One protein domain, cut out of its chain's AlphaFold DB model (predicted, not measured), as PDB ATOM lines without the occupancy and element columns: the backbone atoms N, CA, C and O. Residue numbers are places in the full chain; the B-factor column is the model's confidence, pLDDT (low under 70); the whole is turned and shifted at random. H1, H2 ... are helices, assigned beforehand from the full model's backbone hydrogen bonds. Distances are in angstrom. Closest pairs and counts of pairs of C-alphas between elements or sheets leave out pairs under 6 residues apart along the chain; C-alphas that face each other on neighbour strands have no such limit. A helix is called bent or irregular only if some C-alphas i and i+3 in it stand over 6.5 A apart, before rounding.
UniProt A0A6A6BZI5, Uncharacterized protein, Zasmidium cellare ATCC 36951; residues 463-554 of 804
ATOM      1  N   VAL A 463     267.155 190.999 202.567       57.94
ATOM      2  CA  VAL A 463     267.451 191.879 201.419       57.94
ATOM      3  C   VAL A 463     268.190 193.148 201.856       57.94
ATOM      4  O   VAL A 463     269.089 193.604 201.145       57.94
ATOM      5  N   GLU A 464     267.897 193.677 203.050       63.75
ATOM      6  CA  GLU A 464     268.630 194.827 203.581       63.75
ATOM      7  C   GLU A 464     270.105 194.482 203.790       63.75
ATOM      8  O   GLU A 464     270.939 195.337 203.530       63.75
ATOM      9  N   LYS A 465     270.472 193.246 204.168       68.81
ATOM     10  CA  LYS A 465     271.869 192.893 204.492       68.81
ATOM     11  C   LYS A 465     272.846 193.181 203.351       68.81
ATOM     12  O   LYS A 465     273.930 193.685 203.617       68.81
ATOM     13  N   ARG A 466     272.478 192.940 202.083       70.12
ATOM     14  CA  ARG A 466     273.356 193.259 200.934       70.12
ATOM     15  C   ARG A 466     273.479 194.761 200.683       70.12
ATOM     16  O   ARG A 466     274.583 195.241 200.449       70.12
ATOM     17  N   LEU A 467     272.376 195.505 200.757       69.31
ATOM     18  CA  LEU A 467     272.390 196.966 200.608       69.31
ATOM     19  C   LEU A 467     273.070 197.660 201.803       69.31
ATOM     20  O   LEU A 467     273.776 198.643 201.613       69.31
ATOM     21  N   ILE A 468     272.921 197.126 203.016       65.12
ATOM     22  CA  ILE A 468     273.632 197.552 204.225       65.12
ATOM     23  C   ILE A 468     275.130 197.281 204.076       65.12
ATOM     24  O   ILE A 468     275.906 198.181 204.371       65.12
ATOM     25  N   HIS A 469     275.541 196.121 203.551       76.38
ATOM     26  CA  HIS A 469     276.956 195.841 203.286       76.38
ATOM     27  C   HIS A 469     277.536 196.840 202.273       76.38
ATOM     28  O   HIS A 469     278.529 197.490 202.566       76.38
ATOM     29  N   ILE A 470     276.825 197.115 201.170       71.19
ATOM     30  CA  ILE A 470     277.180 198.185 200.216       71.19
ATOM     31  C   ILE A 470     277.307 199.559 200.910       71.19
ATOM     32  O   ILE A 470     278.207 200.331 200.593       71.19
ATOM     33  N   VAL A 471     276.438 199.876 201.875       63.69
ATOM     34  CA  VAL A 471     276.497 201.121 202.668       63.69
ATOM     35  C   VAL A 471     277.655 201.137 203.669       63.69
ATOM     36  O   VAL A 471     278.193 202.213 203.937       63.69
ATOM     37  N   GLN A 472     278.025 199.988 204.235       68.19
ATOM     38  CA  GLN A 472     279.143 199.818 205.163       68.19
ATOM     39  C   GLN A 472     280.474 199.922 204.409       68.19
ATOM     40  O   GLN A 472     281.239 200.844 204.695       68.19
ATOM     41  N   ASP A 473     280.670 199.073 203.396       67.81
ATOM     42  CA  ASP A 473     281.847 198.989 202.522       67.81
ATOM     43  C   ASP A 473     282.131 200.312 201.792       67.81
ATOM     44  O   ASP A 473     283.291 200.673 201.584       67.81
ATOM     45  N   ALA A 474     281.087 201.095 201.482       59.84
ATOM     46  CA  ALA A 474     281.186 202.497 201.066       59.84
ATOM     47  C   ALA A 474     281.632 203.424 202.224       59.84
ATOM     48  O   ALA A 474     280.983 204.419 202.560       59.84
ATOM     49  N   HIS A 475     282.782 203.111 202.831       53.62
ATOM     50  CA  HIS A 475     283.518 203.968 203.764       53.62
ATOM     51  C   HIS A 475     283.969 205.293 203.117       53.62
ATOM     52  O   HIS A 475     284.207 206.277 203.814       53.62
ATOM     53  N   ILE A 476     284.067 205.312 201.786       55.00
ATOM     54  CA  ILE A 476     284.299 206.479 200.930       55.00
ATOM     55  C   ILE A 476     283.086 206.586 199.992       55.00
ATOM     56  O   ILE A 476     282.471 205.566 199.674       55.00
ATOM     57  N   MET A 477     282.720 207.796 199.545       57.78
ATOM     58  CA  MET A 477     281.694 207.930 198.503       57.78
ATOM     59  C   MET A 477     282.097 207.130 197.263       57.78
ATOM     60  O   MET A 477     283.235 207.233 196.806       57.78
ATOM     61  N   VAL A 478     281.154 206.369 196.708       70.06
ATOM     62  CA  VAL A 478     281.369 205.614 195.468       70.06
ATOM     63  C   VAL A 478     281.623 206.624 194.350       70.06
ATOM     64  O   VAL A 478     280.702 207.312 193.922       70.06
ATOM     65  N   SER A 479     282.876 206.768 193.916       71.12
ATOM     66  CA  SER A 479     283.271 207.718 192.864       71.12
ATOM     67  C   SER A 479     283.053 207.180 191.450       71.12
ATOM     68  O   SER A 479     283.141 207.940 190.490       71.12
ATOM     69  N   ASP A 480     282.798 205.878 191.324       82.94
ATOM     70  CA  ASP A 480     282.524 205.189 190.067       82.94
ATOM     71  C   ASP A 480     281.028 205.290 189.710       82.94
ATOM     72  O   ASP A 480     280.154 204.794 190.431       82.94
ATOM     73  N   THR A 481     280.737 205.945 188.586       81.62
ATOM     74  CA  THR A 481     279.377 206.115 188.061       81.62
ATOM     75  C   THR A 481     278.735 204.784 187.668       81.62
ATOM     76  O   THR A 481     277.544 204.602 187.911       81.62
ATOM     77  N   ASP A 482     279.484 203.825 187.118       83.94
ATOM     78  CA  ASP A 482     278.931 202.532 186.693       83.94
ATOM     79  C   ASP A 482     278.575 201.670 187.912       83.94
ATOM     80  O   ASP A 482     277.552 200.978 187.926       83.94
ATOM     81  N   GLN A 483     279.357 201.777 188.989       84.25
ATOM     82  CA  GLN A 483     279.034 201.157 190.273       84.25
ATOM     83  C   GLN A 483     277.785 201.801 190.915       84.25
ATOM     84  O   GLN A 483     276.923 201.094 191.444       84.25
ATOM     85  N   GLN A 484     277.615 203.126 190.802       85.56
ATOM     86  CA  GLN A 484     276.372 203.812 191.194       85.56
ATOM     87  C   GLN A 484     275.160 203.372 190.348       85.56
ATOM     88  O   GLN A 484     274.083 203.175 190.913       85.56
ATOM     89  N   VAL A 485     275.313 203.181 189.026       87.00
ATOM     90  CA  VAL A 485     274.254 202.642 188.145       87.00
ATOM     91  C   VAL A 485     273.791 201.279 188.658       87.00
ATOM     92  O   VAL A 485     272.595 201.086 188.877       87.00
ATOM     93  N   GLN A 486     274.728 200.361 188.909       88.50
ATOM     94  CA  GLN A 486     274.427 199.004 189.376       88.50
ATOM     95  C   GLN A 486     273.706 199.004 190.731       88.50
ATOM     96  O   GLN A 486     272.709 198.300 190.904       88.50
ATOM     97  N   TYR A 487     274.149 199.828 191.686       90.38
ATOM     98  CA  TYR A 487     273.484 199.942 192.987       90.38
ATOM     99  C   TYR A 487     272.094 200.584 192.895       90.38
ATOM    100  O   TYR A 487     271.187 200.163 193.616       90.38
ATOM    101  N   LEU A 488     271.884 201.549 191.994       92.00
ATOM    102  CA  LEU A 488     270.562 202.133 191.758       92.00
ATOM    103  C   LEU A 488     269.602 201.116 191.129       92.00
ATOM    104  O   LEU A 488     268.480 200.969 191.605       92.00
ATOM    105  N   GLN A 489     270.053 200.382 190.110       92.50
ATOM    106  CA  GLN A 489     269.274 199.319 189.468       92.50
ATOM    107  C   GLN A 489     268.913 198.205 190.459       92.50
ATOM    108  O   GLN A 489     267.765 197.764 190.491       92.50
ATOM    109  N   TYR A 490     269.850 197.795 191.323       90.69
ATOM    110  CA  TYR A 490     269.581 196.794 192.356       90.69
ATOM    111  C   TYR A 490     268.561 197.284 193.397       90.69
ATOM    112  O   TYR A 490     267.648 196.538 193.750       90.69
ATOM    113  N   TYR A 491     268.656 198.545 193.841       93.06
ATOM    114  CA  TYR A 491     267.641 199.147 194.714       93.06
ATOM    115  C   TYR A 491     266.255 199.152 194.057       93.06
ATOM    116  O   TYR A 491     265.278 198.776 194.699       93.06
ATOM    117  N   VAL A 492     266.170 199.551 192.782       93.62
ATOM    118  CA  VAL A 492     264.898 199.652 192.051       93.62
ATOM    119  C   VAL A 492     264.258 198.283 191.842       93.62
ATOM    120  O   VAL A 492     263.080 198.137 192.145       93.62
ATOM    121  N   ALA A 493     265.017 197.259 191.445       92.31
ATOM    122  CA  ALA A 493     264.480 195.901 191.325       92.31
ATOM    123  C   ALA A 493     263.872 195.413 192.657       92.31
ATOM    124  O   ALA A 493     262.743 194.938 192.700       92.31
ATOM    125  N   GLN A 494     264.570 195.628 193.780       89.94
ATOM    126  CA  GLN A 494     264.049 195.287 195.114       89.94
ATOM    127  C   GLN A 494     262.911 196.206 195.601       89.94
ATOM    128  O   GLN A 494     262.253 195.879 196.592       89.94
ATOM    129  N   ARG A 495     262.679 197.343 194.931       90.81
ATOM    130  CA  ARG A 495     261.584 198.287 195.186       90.81
ATOM    131  C   ARG A 495     260.336 197.990 194.354       90.81
ATOM    132  O   ARG A 495     259.250 198.335 194.807       90.81
ATOM    133  N   GLU A 496     260.488 197.384 193.178       91.56
ATOM    134  CA  GLU A 496     259.388 196.960 192.301       91.56
ATOM    135  C   GLU A 496     258.753 195.640 192.778       91.56
ATOM    136  O   GLU A 496     257.538 195.485 192.692       91.56
ATOM    137  N   ASP A 497     259.535 194.749 193.399       86.44
ATOM    138  CA  ASP A 497     259.064 193.506 194.042       86.44
ATOM    139  C   ASP A 497     258.236 193.724 195.341       86.44
ATOM    140  O   ASP A 497     257.866 192.753 196.011       86.44
ATOM    141  N   ARG A 498     258.016 194.973 195.788       83.31
ATOM    142  CA  ARG A 498     257.490 195.304 197.132       83.31
ATOM    143  C   ARG A 498     256.639 196.575 197.136       83.31
ATOM    144  O   ARG A 498     256.996 197.553 196.496       83.31
ATOM    145  N   ASP A 499     255.594 196.632 197.963       83.50
ATOM    146  CA  ASP A 499     254.849 197.885 198.187       83.50
ATOM    147  C   ASP A 499     255.681 198.924 198.966       83.50
ATOM    148  O   ASP A 499     255.668 200.119 198.648       83.50
ATOM    149  N   GLU A 500     256.473 198.470 199.942       83.25
ATOM    150  CA  GLU A 500     257.344 199.305 200.776       83.25
ATOM    151  C   GLU A 500     258.779 199.475 200.228       83.25
ATOM    152  O   GLU A 500     259.319 198.564 199.597       83.25
ATOM    153  N   PRO A 501     259.466 200.594 200.553       85.50
ATOM    154  CA  PRO A 501     260.891 200.766 200.271       85.50
ATOM    155  C   PRO A 501     261.751 199.648 200.891       85.50
ATOM    156  O   PRO A 501     261.627 199.407 202.098       85.50
ATOM    157  N   PRO A 502     262.679 199.015 200.141       84.75
ATOM    158  CA  PRO A 502     263.454 197.849 200.590       84.75
ATOM    159  C   PRO A 502     264.514 198.155 201.661       84.75
ATOM    160  O   PRO A 502     265.296 197.275 202.006       84.75
ATOM    161  N   LEU A 503     264.555 199.388 202.173       87.44
ATOM    162  CA  LEU A 503     265.409 199.847 203.264       87.44
ATOM    163  C   LEU A 503     264.576 200.614 204.301       87.44
ATOM    164  O   LEU A 503     263.727 201.446 203.951       87.44
ATOM    165  N   CYS A 504     264.874 200.408 205.585       90.19
ATOM    166  CA  CYS A 504     264.373 201.271 206.656       90.19
ATOM    167  C   CYS A 504     264.880 202.724 206.494       90.19
ATOM    168  O   CYS A 504     265.909 202.969 205.858       90.19
ATOM    169  N   HIS A 505     264.205 203.712 207.101       89.56
ATOM    170  CA  HIS A 505     264.549 205.138 206.942       89.56
ATOM    171  C   HIS A 505     266.042 205.449 207.204       89.56
ATOM    172  O   HIS A 505     266.671 206.166 206.421       89.56
ATOM    173  N   LYS A 506     266.634 204.875 208.267       86.75
ATOM    174  CA  LYS A 506     268.049 205.076 208.642       86.75
ATOM    175  C   LYS A 506     268.996 204.601 207.532       86.75
ATOM    176  O   LYS A 506     269.894 205.348 207.142       86.75
ATOM    177  N   HIS A 507     268.777 203.400 206.992       90.50
ATOM    178  CA  HIS A 507     269.616 202.835 205.932       90.50
ATOM    179  C   HIS A 507     269.356 203.473 204.568       90.50
ATOM    180  O   HIS A 507     270.309 203.761 203.853       90.50
ATOM    181  N   LEU A 508     268.106 203.802 204.244       90.38
ATOM    182  CA  LEU A 508     267.741 204.504 203.012       90.38
ATOM    183  C   LEU A 508     268.405 205.890 202.924       90.38
ATOM    184  O   LEU A 508     268.942 206.271 201.882       90.38
ATOM    185  N   ARG A 509     268.446 206.621 204.047       89.88
ATOM    186  CA  ARG A 509     269.170 207.894 204.171       89.88
ATOM    187  C   ARG A 509     270.682 207.715 203.996       89.88
ATOM    188  O   ARG A 509     271.296 208.485 203.263       89.88
ATOM    189  N   LEU A 510     271.275 206.693 204.621       87.06
ATOM    190  CA  LEU A 510     272.707 206.389 204.493       87.06
ATOM    191  C   LEU A 510     273.097 205.938 203.075       87.06
ATOM    192  O   LEU A 510     274.127 206.378 202.579       87.06
ATOM    193  N   PHE A 511     272.269 205.138 202.402       89.19
ATOM    194  CA  PHE A 511     272.455 204.700 201.014       89.19
ATOM    195  C   PHE A 511     272.447 205.888 200.049       89.19
ATOM    196  O   PHE A 511     273.428 206.130 199.345       89.19
ATOM    197  N   LYS A 512     271.397 206.716 200.113       90.12
ATOM    198  CA  LYS A 512     271.283 207.976 199.363       90.12
ATOM    199  C   LYS A 512     272.473 208.923 199.628       90.12
ATOM    200  O   LYS A 512     272.973 209.557 198.700       90.12
ATOM    201  N   GLY A 513     272.941 209.013 200.876       85.88
ATOM    202  CA  GLY A 513     274.055 209.880 201.273       85.88
ATOM    203  C   GLY A 513     275.442 209.379 200.848       85.88
ATOM    204  O   GLY A 513     276.211 210.149 200.281       85.88
ATOM    205  N   ARG A 514     275.776 208.104 201.101       86.25
ATOM    206  CA  ARG A 514     277.112 207.526 200.845       86.25
ATOM    207  C   ARG A 514     277.325 207.105 199.394       86.25
ATOM    208  O   ARG A 514     278.367 207.417 198.831       86.25
ATOM    209  N   VAL A 515     276.361 206.412 198.785       88.00
ATOM    210  CA  VAL A 515     276.527 205.884 197.419       88.00
ATOM    211  C   VAL A 515     276.407 207.003 196.388       88.00
ATOM    212  O   VAL A 515     277.226 207.096 195.482       88.00
ATOM    213  N   PHE A 516     275.417 207.884 196.554       85.50
ATOM    214  CA  PHE A 516     275.071 208.892 195.547       85.50
ATOM    215  C   PHE A 516     275.463 210.326 195.930       85.50
ATOM    216  O   PHE A 516     275.401 211.217 195.085       85.50
ATOM    217  N   GLY A 517     275.898 210.581 197.167       86.25
ATOM    218  CA  GLY A 517     276.422 211.885 197.591       86.25
ATOM    219  C   GLY A 517     275.373 212.962 197.894       86.25
ATOM    220  O   GLY A 517     275.710 214.145 197.909       86.25
ATOM    221  N   PHE A 518     274.101 212.605 198.112       84.25
ATOM    222  CA  PHE A 518     273.073 213.604 198.429       84.25
ATOM    223  C   PHE A 518     273.318 214.251 199.793       84.25
ATOM    224  O   PHE A 518     273.389 213.571 200.817       84.25
ATOM    225  N   GLN A 519     273.311 215.582 199.823       75.19
ATOM    226  CA  GLN A 519     273.524 216.350 201.052       75.19
ATOM    227  C   GLN A 519     272.252 216.464 201.914       75.19
ATOM    228  O   GLN A 519     272.336 216.743 203.111       75.19
ATOM    229  N   ASN A 520     271.059 216.233 201.342       70.12
ATOM    230  CA  ASN A 520     269.812 216.331 202.099       70.12
ATOM    231  C   ASN A 520     269.462 215.056 202.896       70.12
ATOM    232  O   ASN A 520     268.965 214.065 202.338       70.12
ATOM    233  N   ASN A 521     269.619 215.186 204.218       71.25
ATOM    234  CA  ASN A 521     269.243 214.234 205.265       71.25
ATOM    235  C   ASN A 521     267.886 214.525 205.952       71.25
ATOM    236  O   ASN A 521     267.523 213.789 206.867       71.25
ATOM    237  N   LYS A 522     267.153 215.579 205.554       75.06
ATOM    238  CA  LYS A 522     265.815 215.926 206.072       75.06
ATOM    239  C   LYS A 522     264.720 215.512 205.076       75.06
ATOM    240  O   LYS A 522     264.676 216.025 203.958       75.06
ATOM    241  N   GLY A 523     263.830 214.612 205.485       82.38
ATOM    242  CA  GLY A 523     262.688 214.132 204.697       82.38
ATOM    243  C   GLY A 523     262.092 212.853 205.288       82.38
ATOM    244  O   GLY A 523     262.707 212.230 206.152       82.38
ATOM    245  N   SER A 524     260.912 212.447 204.819       89.75
ATOM    246  CA  SER A 524     260.311 211.146 205.157       89.75
ATOM    247  C   SER A 524     261.046 209.983 204.466       89.75
ATOM    248  O   SER A 524     261.813 210.197 203.522       89.75
ATOM    249  N   ARG A 525     260.822 208.728 204.894       90.81
ATOM    250  CA  ARG A 525     261.335 207.530 204.183       90.81
ATOM    251  C   ARG A 525     260.878 207.554 202.717       90.81
ATOM    252  O   ARG A 525     261.661 207.281 201.811       90.81
ATOM    253  N   GLU A 526     259.655 208.012 202.501       91.12
ATOM    254  CA  GLU A 526     258.965 208.142 201.227       91.12
ATOM    255  C   GLU A 526     259.601 209.237 200.356       91.12
ATOM    256  O   GLU A 526     259.690 209.070 199.144       91.12
ATOM    257  N   ASP A 527     260.101 210.336 200.932       87.88
ATOM    258  CA  ASP A 527     260.841 211.369 200.187       87.88
ATOM    259  C   ASP A 527     262.219 210.884 199.734       87.88
ATOM    260  O   ASP A 527     262.664 211.216 198.630       87.88
ATOM    261  N   HIS A 528     262.898 210.091 200.569       90.69
ATOM    262  CA  HIS A 528     264.162 209.459 200.196       90.69
ATOM    263  C   HIS A 528     263.955 208.412 199.084       90.69
ATOM    264  O   HIS A 528     264.712 208.417 198.113       90.69
ATOM    265  N   ASP A 529     262.896 207.599 199.158       92.75
ATOM    266  CA  ASP A 529     262.509 206.633 198.117       92.75
ATOM    267  C   ASP A 529     262.139 207.335 196.795       92.75
ATOM    268  O   ASP A 529     262.750 207.097 195.749       92.75
ATOM    269  N   LYS A 530     261.235 208.326 196.850       91.12
ATOM    270  CA  LYS A 530     260.855 209.170 195.701       91.12
ATOM    271  C   LYS A 530     262.045 209.915 195.091       91.12
ATOM    272  O   LYS A 530     261.956 210.329 193.935       91.12
ATOM    273  N   ALA A 531     263.131 210.165 195.827       87.31
ATOM    274  CA  ALA A 531     264.348 210.753 195.266       87.31
ATOM    275  C   ALA A 531     265.132 209.737 194.418       87.31
ATOM    276  O   ALA A 531     265.503 210.058 193.291       87.31
ATOM    277  N   LEU A 532     265.318 208.506 194.910       91.94
ATOM    278  CA  LEU A 532     266.005 207.442 194.165       91.94
ATOM    279  C   LEU A 532     265.211 207.018 192.917       91.94
ATOM    280  O   LEU A 532     265.781 206.942 191.830       91.94
ATOM    281  N   MET A 533     263.887 206.866 193.016       93.25
ATOM    282  CA  MET A 533     263.039 206.512 191.863       93.25
ATOM    283  C   MET A 533     263.018 207.607 190.775       93.25
ATOM    284  O   MET A 533     262.983 207.308 189.577       93.25
ATOM    285  N   ARG A 534     263.111 208.892 191.158       88.12
ATOM    286  CA  ARG A 534     263.275 210.016 190.208       88.12
ATOM    287  C   ARG A 534     264.674 210.090 189.590       88.12
ATOM    288  O   ARG A 534     264.814 210.551 188.459       88.12
ATOM    289  N   MET A 535     265.697 209.624 190.302       87.69
ATOM    290  CA  MET A 535     267.056 209.496 189.775       87.69
ATOM    291  C   MET A 535     267.167 208.334 188.777       87.69
ATOM    292  O   MET A 535     267.788 208.494 187.732       87.69
ATOM    293  N   HIS A 536     266.501 207.203 189.033       91.69
ATOM    294  CA  HIS A 536     266.445 206.083 188.089       91.69
ATOM    295  C   HIS A 536     265.731 206.470 186.787       91.69
ATOM    296  O   HIS A 536     266.301 206.349 185.708       91.69
ATOM    297  N   SER A 537     264.520 207.027 186.888       88.56
ATOM    298  CA  SER A 537     263.688 207.371 185.719       88.56
ATOM    299  C   SER A 537     264.238 208.489 184.818       88.56
ATOM    300  O   SER A 537     263.751 208.643 183.699       88.56
ATOM    301  N   LYS A 538     265.252 209.249 185.257       84.38
ATOM    302  CA  LYS A 538     265.985 210.217 184.412       84.38
ATOM    303  C   LYS A 538     267.433 209.821 184.097       84.38
ATOM    304  O   LYS A 538     268.090 210.511 183.322       84.38
ATOM    305  N   GLY A 539     267.933 208.739 184.692       82.00
ATOM    306  CA  GLY A 539     269.340 208.352 184.634       82.00
ATOM    307  C   GLY A 539     270.275 209.238 185.471       82.00
ATOM    308  O   GLY A 539     269.948 210.349 185.893       82.00
ATOM    309  N   LEU A 540     271.492 208.735 185.689       75.19
ATOM    310  CA  LEU A 540     272.507 209.369 186.542       75.19
ATOM    311  C   LEU A 540     273.238 210.560 185.889       75.19
ATOM    312  O   LEU A 540     274.047 211.204 186.546       75.19
ATOM    313  N   ALA A 541     272.909 210.930 184.648       76.00
ATOM    314  CA  ALA A 541     273.415 212.160 184.025       76.00
ATOM    315  C   ALA A 541     272.973 213.439 184.776       76.00
ATOM    316  O   ALA A 541     273.684 214.438 184.763       76.00
ATOM    317  N   ASP A 542     271.830 213.395 185.472       71.62
ATOM    318  CA  ASP A 542     271.291 214.498 186.292       71.62
ATOM    319  C   ASP A 542     271.753 214.382 187.778       71.62
ATOM    320  O   ASP A 542     271.211 215.054 188.659       71.62
ATOM    321  N   LEU A 543     272.730 213.514 188.108       71.25
ATOM    322  CA  LEU A 543     273.108 213.181 189.496       71.25
ATOM    323  C   LEU A 543     273.564 214.395 190.317       71.25
ATOM    324  O   LEU A 543     273.111 214.560 191.449       71.25
ATOM    325  N   ASP A 544     274.412 215.272 189.776       68.00
ATOM    326  CA  ASP A 544     274.864 216.465 190.507       68.00
ATOM    327  C   ASP A 544     273.727 217.459 190.777       68.00
ATOM    328  O   ASP A 544     273.717 218.132 191.812       68.00
ATOM    329  N   ARG A 545     272.701 217.485 189.922       68.06
ATOM    330  CA  ARG A 545     271.466 218.241 190.162       68.06
ATOM    331  C   ARG A 545     270.668 217.645 191.323       68.06
ATOM    332  O   ARG A 545     270.120 218.382 192.143       68.06
ATOM    333  N   TYR A 546     270.644 216.315 191.429       66.56
ATOM    334  CA  TYR A 546     269.992 215.598 192.522       66.56
ATOM    335  C   TYR A 546     270.749 215.688 193.857       66.56
ATOM    336  O   TYR A 546     270.117 215.909 194.892       66.56
ATOM    337  N   ARG A 547     272.089 215.629 193.859       73.06
ATOM    338  CA  ARG A 547     272.924 215.764 195.073       73.06
ATOM    339  C   ARG A 547     272.601 217.022 195.889       73.06
ATOM    340  O   ARG A 547     272.611 216.982 197.123       73.06
ATOM    341  N   HIS A 548     272.247 218.103 195.190       61.84
ATOM    342  CA  HIS A 548     271.955 219.430 195.734       61.84
ATOM    343  C   HIS A 548     270.446 219.761 195.827       61.84
ATOM    344  O   HIS A 548     270.085 220.913 196.092       61.84
ATOM    345  N   SER A 549     269.540 218.782 195.665       52.44
ATOM    346  CA  SER A 549     268.086 218.987 195.474       52.44
ATOM    347  C   SER A 549     267.280 219.516 196.680       52.44
ATOM    348  O   SER A 549     266.065 219.347 196.726       52.44
ATOM    349  N   ASN A 550     267.918 220.173 197.650       45.56
ATOM    350  CA  ASN A 550     267.255 221.004 198.665       45.56
ATOM    351  C   ASN A 550     267.828 222.427 198.755       45.56
ATOM    352  O   ASN A 550     267.129 223.305 199.246       45.56
ATOM    353  N   GLY A 551     269.020 222.699 198.210       42.12
ATOM    354  CA  GLY A 551     269.486 224.075 197.990       42.12
ATOM    355  C   GLY A 551     268.794 224.746 196.797       42.12
ATOM    356  O   GLY A 551     268.734 225.967 196.721       42.12
ATOM    357  N   HIS A 552     268.231 223.945 195.885       40.25
ATOM    358  CA  HIS A 552     267.767 224.386 194.568       40.25
ATOM    359  C   HIS A 552     266.713 225.510 194.534       40.25
ATOM    360  O   HIS A 552     266.700 226.267 193.568       40.25
ATOM    361  N   LEU A 553     265.896 225.704 195.579       37.31
ATOM    362  CA  LEU A 553     264.979 226.858 195.673       37.31
ATOM    363  C   LEU A 553     265.705 228.213 195.816       37.31
ATOM    364  O   LEU A 553     265.073 229.258 195.698       37.31
ATOM    365  N   PHE A 554     267.023 228.196 196.039       36.84
ATOM    366  CA  PHE A 554     267.886 229.372 196.150       36.84
ATOM    367  C   PHE A 554     269.092 229.335 195.189       36.84
ATOM    368  O   PHE A 554     269.998 230.157 195.322       36.84
TER     369      PHE A 554
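This is residues 463 to 554 of the 804 residues of an uncharacterized protein of Zasmidium cellare ATCC 36951 (UniProt A0A6A6BZI5). Five helices pack mostly crossed: H1, H2 and H3 make a triangle, and H4 bridges H3 and H2 on the side away from H1. H5 folds back from H4 as a short helical hairpin, and a tail, residues 548 to 554, leads away from it to the far end of the longest axis. The printed part has 92 residues, with five named helices in the order H1, H2, H3, H4, H5 and no named strand, and its class is all helix. It is compact, with a radius of gyration of the C-alphas of 12.2 A and spans of 38 by 28 by 22 A.

H1, residues 463 to 473, touches H3, residues 505 to 514, at a steep tilt of 40 degrees, the same way; the closest C-alphas, of Val 471 and Phe 511, are 5.6 A apart. H1 is close to but not clearly touching H2, residues 481 to 496, at a shallow tilt of 21 degrees, opposite ways; their closest C-alphas, of Leu 467 and Tyr 491, are 7.9 A apart. H2 and H3 are near each other, with 5 pairs of C-alphas within 10 A. The hub is H4, residues 525 to 538, which touches three helices. It touches H3 at a steep tilt of 40 degrees, the same way, and the closest C-alphas, of His 505 and Arg 525, are 4.9 A apart. With residues 532 to 536 alone it touches residues 488 to 492 of H2, at a steep tilt of 60 degrees, opposite ways; the closest C-alphas, of Leu 488 and His 536, are 6.8 A apart. H4, with residues 531 to 535 alone, touches H5, residues 540 to 547, and the two form a helical hairpin; the closest C-alphas, of Met 535 and Leu 543, are 7.1 A apart. Their tilt of 34 degrees, opposite ways, is shallow, only just short of steep. H5 is close to but not clearly touching H2, about perpendicular at 85 degrees, with the C-alphas of Val 485 and Leu 540 closest at 7.1 A. H5 is apart from H1 and H3, and H1 is apart from H4. In H2, H3 and H4 every O i to N i+4 pair is within hydrogen-bond range, against 6 of 7 in H1 and 2 of 4 in H5.

H1 begins at C-alpha 463, (267.451, 191.879, 201.419), and measures 16.1 A; it is neither bent nor irregular, but only just: C-alphas 463 and 466 are 6.1 A apart. H2 is the longest, 22.4 A, and begins at C-alpha 481, (279.377, 206.115, 188.061). H3 measures 14.2 A and H4 20.5 A. H5 measures 10.7 A, ends at C-alpha 547, (272.924, 215.764, 195.073), and is irregular: C-alphas 541 and 544 are 7.9 A apart.

The two C-alphas farthest apart, of Val 463 and Phe 554, are 37.9 A apart. The printed part has no cut. The link from H4 to H5 is tight, and the other three are short. Mean pLDDT of the printed part is 78.5; residues 463 to 465, 467 to 468, 471 to 477, 544 to 546 and 548 to 554 are under 70.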